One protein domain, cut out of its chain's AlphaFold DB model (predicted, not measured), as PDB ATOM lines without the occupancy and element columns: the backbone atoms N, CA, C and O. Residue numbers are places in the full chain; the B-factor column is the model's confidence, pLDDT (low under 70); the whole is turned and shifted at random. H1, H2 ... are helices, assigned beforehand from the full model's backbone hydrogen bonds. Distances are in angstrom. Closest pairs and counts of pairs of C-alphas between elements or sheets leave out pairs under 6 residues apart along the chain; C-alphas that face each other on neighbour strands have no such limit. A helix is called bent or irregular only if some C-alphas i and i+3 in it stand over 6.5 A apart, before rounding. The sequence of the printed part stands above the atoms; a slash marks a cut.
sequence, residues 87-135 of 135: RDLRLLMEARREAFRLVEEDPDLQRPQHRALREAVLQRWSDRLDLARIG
ATOM      1  N   ARG A  87      83.162 119.408  69.420       52.41
ATOM      2  CA  ARG A  87      82.804 119.392  70.852       52.41
ATOM      3  C   ARG A  87      82.427 117.995  71.322       52.41
ATOM      4  O   ARG A  87      82.880 117.563  72.381       52.41
ATOM      5  N   ASP A  88      81.671 117.273  70.504       60.12
ATOM      6  CA  ASP A  88      81.105 115.986  70.906       60.12
ATOM      7  C   ASP A  88      82.066 114.812  70.705       60.12
ATOM      8  O   ASP A  88      81.817 113.724  71.218       60.12
ATOM      9  N   LEU A  89      83.196 115.007  70.014       63.66
ATOM     10  CA  LEU A  89      84.160 113.932  69.781       63.66
ATOM     11  C   LEU A  89      84.702 113.342  71.089       63.66
ATOM     12  O   LEU A  89      84.792 112.125  71.221       63.66
ATOM     13  N   ARG A  90      85.015 114.184  72.082       68.94
ATOM     14  CA  ARG A  90      85.474 113.700  73.396       68.94
ATOM     15  C   ARG A  90      84.407 112.860  74.091       68.94
ATOM     16  O   ARG A  90      84.713 111.769  74.558       68.94
ATOM     17  N   LEU A  91      83.163 113.338  74.079       76.38
ATOM     18  CA  LEU A  91      82.025 112.632  74.661       76.38
ATOM     19  C   LEU A  91      81.777 111.293  73.954       76.38
ATOM     20  O   LEU A  91      81.562 110.277  74.610       76.38
ATOM     21  N   LEU A  92      81.872 111.264  72.623       71.88
ATOM     22  CA  LEU A  92      81.762 110.038  71.834       71.88
ATOM     23  C   LEU A  92      82.884 109.045  72.170       71.88
ATOM     24  O   LEU A  92      82.614 107.854  72.323       71.88
ATOM     25  N   MET A  93      84.123 109.515  72.333       73.81
ATOM     26  CA  MET A  93      85.256 108.669  72.728       73.81
ATOM     27  C   MET A  93      85.119 108.127  74.157       73.81
ATOM     28  O   MET A  93      85.552 107.007  74.433       73.81
ATOM     29  N   GLU A  94      84.555 108.905  75.079       80.00
ATOM     30  CA  GLU A  94      84.281 108.474  76.456       80.00
ATOM     31  C   GLU A  94      83.151 107.448  76.507       80.00
ATOM     32  O   GLU A  94      83.351 106.355  77.036       80.00
ATOM     33  N   ALA A  95      82.014 107.744  75.873       81.88
ATOM     34  CA  ALA A  95      80.892 106.817  75.762       81.88
ATOM     35  C   ALA A  95      81.325 105.489  75.127       81.88
ATOM     36  O   ALA A  95      80.922 104.413  75.566       81.88
ATOM     37  N   ARG A  96      82.204 105.555  74.121       77.31
ATOM     38  CA  ARG A  96      82.781 104.376  73.481       77.31
ATOM     39  C   ARG A  96      83.669 103.579  74.432       77.31
ATOM     40  O   ARG A  96      83.492 102.369  74.525       77.31
ATOM     41  N   ARG A  97      84.612 104.223  75.126       81.06
ATOM     42  CA  ARG A  97      85.476 103.544  76.109       81.06
ATOM     43  C   ARG A  97      84.656 102.830  77.179       81.06
ATOM     44  O   ARG A  97      84.975 101.694  77.515       81.06
ATOM     45  N   GLU A  98      83.591 103.468  77.654       87.31
ATOM     46  CA  GLU A  98      82.685 102.863  78.626       87.31
ATOM     47  C   GLU A  98      81.941 101.658  78.045       87.31
ATOM     48  O   GLU A  98      81.897 100.605  78.672       87.31
ATOM     49  N   ALA A  99      81.434 101.767  76.813       85.12
ATOM     50  CA  ALA A  99      80.771 100.655  76.142       85.12
ATOM     51  C   ALA A  99      81.697  99.439  75.954       85.12
ATOM     52  O   ALA A  99      81.265  98.313  76.175       85.12
ATOM     53  N   PHE A 100      82.968  99.642  75.586       82.75
ATOM     54  CA  PHE A 100      83.932  98.539  75.462       82.75
ATOM     55  C   PHE A 100      84.247  97.893  76.811       82.75
ATOM     56  O   PHE A 100      84.198  96.670  76.910       82.75
ATOM     57  N   ARG A 101      84.496  98.696  77.854       86.50
ATOM     58  CA  ARG A 101      84.723  98.173  79.210       86.50
ATOM     59  C   ARG A 101      83.532  97.342  79.684       86.50
ATOM     60  O   ARG A 101      83.700  96.248  80.207       86.50
ATOM     61  N   LEU A 102      82.323  97.842  79.444       90.25
ATOM     62  CA  LEU A 102      81.096  97.146  79.790       90.25
ATOM     63  C   LEU A 102      80.973  95.794  79.081       90.25
ATOM     64  O   LEU A 102      80.593  94.817  79.715       90.25
ATOM     65  N   VAL A 103      81.306  95.726  77.790       86.94
ATOM     66  CA  VAL A 103      81.277  94.472  77.020       86.94
ATOM     67  C   VAL A 103      82.353  93.491  77.496       86.94
ATOM     68  O   VAL A 103      82.109  92.290  77.499       86.94
ATOM     69  N   GLU A 104      83.521  93.965  77.929       87.19
ATOM     70  CA  GLU A 104      84.546  93.099  78.534       87.19
ATOM     71  C   GLU A 104      84.089  92.520  79.882       87.19
ATOM     72  O   GLU A 104      84.374  91.365  80.197       87.19
ATOM     73  N   GLU A 105      83.365  93.306  80.677       90.50
ATOM     74  CA  GLU A 105      82.909  92.918  82.013       90.50
ATOM     75  C   GLU A 105      81.610  92.099  82.033       90.50
ATOM     76  O   GLU A 105      81.418  91.245  82.907       90.50
ATOM     77  N   ASP A 106      80.681  92.414  81.137       90.38
ATOM     78  CA  ASP A 106      79.352  91.819  81.037       90.38
ATOM     79  C   ASP A 106      78.901  91.779  79.564       90.38
ATOM     80  O   ASP A 106      78.024  92.548  79.153       90.38
ATOM     81  N   PRO A 107      79.504  90.892  78.752       86.94
ATOM     82  CA  PRO A 107      79.298  90.849  77.303       86.94
ATOM     83  C   PRO A 107      77.838  90.619  76.904       86.94
ATOM     84  O   PRO A 107      77.386  91.132  75.882       86.94
ATOM     85  N   ASP A 108      77.091  89.892  77.735       86.12
ATOM     86  CA  ASP A 108      75.686  89.559  77.499       86.12
ATOM     87  C   ASP A 108      74.707  90.492  78.238       86.12
ATOM     88  O   ASP A 108      73.489  90.277  78.199       86.12
ATOM     89  N   LEU A 109      75.218  91.527  78.919       87.94
ATOM     90  CA  LEU A 109      74.446  92.468  79.740       87.94
ATOM     91  C   LEU A 109      73.505  91.751  80.737       87.94
ATOM     92  O   LEU A 109      72.329  92.110  80.881       87.94
ATOM     93  N   GLN A 110      73.997  90.692  81.387       89.31
ATOM     94  CA  GLN A 110      73.221  89.836  82.291       89.31
ATOM     95  C   GLN A 110      73.169  90.358  83.728       89.31
ATOM     96  O   GLN A 110      72.284  89.951  84.491       89.31
ATOM     97  N   ARG A 111      74.083  91.253  84.126       90.81
ATOM     98  CA  ARG A 111      74.085  91.803  85.485       90.81
ATOM     99  C   ARG A 111      72.775  92.567  85.736       90.81
ATOM    100  O   ARG A 111      72.326  93.315  84.864       90.81
ATOM    101  N   PRO A 112      72.178  92.467  86.940       90.62
ATOM    102  CA  PRO A 112      70.889  93.102  87.235       90.62
ATOM    103  C   PRO A 112      70.858  94.607  86.942       90.62
ATOM    104  O   PRO A 112      69.865  95.131  86.441       90.62
ATOM    105  N   GLN A 113      71.976  95.288  87.192       92.06
ATOM    106  CA  GLN A 113      72.148  96.720  86.951       92.06
ATOM    107  C   GLN A 113      72.177  97.115  85.460       92.06
ATOM    108  O   GLN A 113      71.936  98.274  85.139       92.06
ATOM    109  N   HIS A 114      72.413  96.174  84.538       93.44
ATOM    110  CA  HIS A 114      72.456  96.428  83.091       93.44
ATOM    111  C   HIS A 114      71.148  96.073  82.372       93.44
ATOM    112  O   HIS A 114      71.046  96.264  81.161       93.44
ATOM    113  N   ARG A 115      70.118  95.608  83.094       89.50
ATOM    114  CA  ARG A 115      68.841  95.170  82.502       89.50
ATOM    115  C   ARG A 115      68.201  96.231  81.601       89.50
ATOM    116  O   ARG A 115      67.843  95.925  80.470       89.50
ATOM    117  N   ALA A 116      68.106  97.473  82.076       90.62
ATOM    118  CA  ALA A 116      67.504  98.565  81.308       90.62
ATOM    119  C   ALA A 116      68.307  98.892  80.035       90.62
ATOM    120  O   ALA A 116      67.734  99.163  78.981       90.62
ATOM    121  N   LEU A 117      69.640  98.821  80.112       89.50
ATOM    122  CA  LEU A 117      70.507  99.017  78.954       89.50
ATOM    123  C   LEU A 117      70.341  97.882  77.939       89.50
ATOM    124  O   LEU A 117      70.230  98.149  76.746       89.50
ATOM    125  N   ARG A 118      70.261  96.630  78.404       88.81
ATOM    126  CA  ARG A 118      69.992  95.465  77.554       88.81
ATOM    127  C   ARG A 118      68.665  95.606  76.815       88.81
ATOM    128  O   ARG A 118      68.623  95.395  75.608       88.81
ATOM    129  N   GLU A 119      67.605  95.997  77.516       88.12
ATOM    130  CA  GLU A 119      66.293  96.252  76.912       88.12
ATOM    131  C   GLU A 119      66.366  97.364  75.860       88.12
ATOM    132  O   GLU A 119      65.884  97.175  74.746       88.12
ATOM    133  N   ALA A 120      67.041  98.478  76.159       87.50
ATOM    134  CA  ALA A 120      67.214  99.576  75.212       87.50
ATOM    135  C   ALA A 120      68.016  99.165  73.962       87.50
ATOM    136  O   ALA A 120      67.670  99.557  72.844       87.50
ATOM    137  N   VAL A 121      69.077  98.366  74.130       85.75
ATOM    138  CA  VAL A 121      69.877  97.832  73.018       85.75
ATOM    139  C   VAL A 121      69.032  96.895  72.159       85.75
ATOM    140  O   VAL A 121      68.978  97.086  70.944       85.75
ATOM    141  N   LEU A 122      68.329  95.938  72.770       84.69
ATOM    142  CA  LEU A 122      67.459  95.004  72.054       84.69
ATOM    143  C   LEU A 122      66.337  95.746  71.324       84.69
ATOM    144  O   LEU A 122      66.153  95.539  70.134       84.69
ATOM    145  N   GLN A 123      65.651  96.683  71.978       83.94
ATOM    146  CA  GLN A 123      64.564  97.445  71.363       83.94
ATOM    147  C   GLN A 123      65.035  98.285  70.169       83.94
ATOM    148  O   GLN A 123      64.311  98.436  69.188       83.94
ATOM    149  N   ARG A 124      66.241  98.857  70.244       78.31
ATOM    150  CA  ARG A 124      66.759  99.762  69.212       78.31
ATOM    151  C   ARG A 124      67.476  99.044  68.067       78.31
ATOM    152  O   ARG A 124      67.604  99.628  66.993       78.31
ATOM    153  N   TRP A 125      67.946  97.817  68.291       73.62
ATOM    154  CA  TRP A 125      68.789  97.087  67.342       73.62
ATOM    155  C   TRP A 125      68.317  95.656  67.038       73.62
ATOM    156  O   TRP A 125      69.045  94.954  66.340       73.62
ATOM    157  N   SER A 126      67.124  95.239  67.497       65.69
ATOM    158  CA  SER A 126      66.558  93.884  67.311       65.69
ATOM    159  C   SER A 126      66.735  93.372  65.880       65.69
ATOM    160  O   SER A 126      67.438  92.390  65.662       65.69
ATOM    161  N   ASP A 127      66.231  94.121  64.895       61.91
ATOM    162  CA  ASP A 127      66.250  93.728  63.478       61.91
ATOM    163  C   ASP A 127      67.671  93.528  62.921       61.91
ATOM    164  O   ASP A 127      67.902  92.762  61.986       61.91
ATOM    165  N   ARG A 128      68.652  94.240  63.485       60.06
ATOM    166  CA  ARG A 128      70.046  94.240  63.026       60.06
ATOM    167  C   ARG A 128      70.894  93.183  63.735       60.06
ATOM    168  O   ARG A 128      71.866  92.707  63.154       60.06
ATOM    169  N   LEU A 129      70.531  92.827  64.967       60.44
ATOM    170  CA  LEU A 129      71.150  91.750  65.743       60.44
ATOM    171  C   LEU A 129      70.679  90.375  65.266       60.44
ATOM    172  O   LEU A 129      71.485  89.444  65.228       60.44
ATOM    173  N   ASP A 130      69.426  90.262  64.821       55.53
ATOM    174  CA  ASP A 130      68.919  89.035  64.204       55.53
ATOM    175  C   ASP A 130      69.693  88.694  62.924       55.53
ATOM    176  O   ASP A 130      70.093  87.551  62.744       55.53
ATOM    177  N   LEU A 131      70.037  89.688  62.096       47.94
ATOM    178  CA  LEU A 131      70.901  89.505  60.919       47.94
ATOM    179  C   LEU A 131      72.329  89.047  61.263       47.94
ATOM    180  O   LEU A 131      72.949  88.345  60.468       47.94
ATOM    181  N   ALA A 132      72.860  89.426  62.429       48.91
ATOM    182  CA  ALA A 132      74.210  89.058  62.858       48.91
ATOM    183  C   ALA A 132      74.308  87.625  63.420       48.91
ATOM    184  O   ALA A 132      75.405  87.079  63.482       48.91
ATOM    185  N   ARG A 133      73.184  87.002  63.813       42.47
ATOM    186  CA  ARG A 133      73.132  85.610  64.311       42.47
ATOM    187  C   ARG A 133      73.034  84.549  63.211       42.47
ATOM    188  O   ARG A 133      73.135  83.368  63.525       42.47
ATOM    189  N   ILE A 134      72.818  84.940  61.953       42.25
ATOM    190  CA  ILE A 134      72.624  84.024  60.810       42.25
ATOM    191  C   ILE A 134      73.896  83.950  59.935       42.25
ATOM    192  O   ILE A 134      73.819  83.703  58.734       42.25
ATOM    193  N   GLY A 135      75.075  84.191  60.518       34.62
ATOM    194  CA  GLY A 135      76.377  84.141  59.842       34.62
ATOM    195  C   GLY A 135      77.376  83.270  60.580       34.62
ATOM    196  O   GLY A 135      77.416  83.373  61.825       34.62
TER     197      GLY A 135
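AT A GLANCE: This is residues 87 to 135 of the 135 residues of an uncharacterized protein of Deltaproteobacteria bacterium (UniProt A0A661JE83). Two helices make the arms of an open V, with the link at its corner and no contact between the arms; near residue 126 H2 kinks by 81 degrees, turning its last part aside. Residues 87 to 98 of H1 stick out free. The printed part has 49 residues with two named helices, H1 then H2, and no named strand: all helix. It is loose, with a radius of gyration of the C-alphas of 12.7 A, and only just elongated, spanning 36 by 24 by 19 A.

IN THESE COORDINATES: Find C-alpha 87 at (82.804, 119.392, 70.852); from there H1, residues 87 to 105, runs 28.7 A. It is only just irregular: C-alphas 87 and 90 are 6.8 A apart. H2, residues 112 to 132, runs 24.9 A to C-alpha 132 at (74.210, 89.058, 62.858). It is irregular, with C-alphas 124 and 127 8.3 A apart.

HOW THE PARTS SIT: H1 and H2 are apart, with no C-alphas within 8 A. O i to N i+4 pairs are within hydrogen-bond range in 14 of 15 for H1 and 11 of 17 for H2.

THE WHOLE: The C-alphas farthest apart, Arg 87 and Ile 134, are 38.1 A apart. The printed part has no cut, and its link is short, six residues. Look for pLDDT under 70 at residues 87 to 90 and 126 to 135.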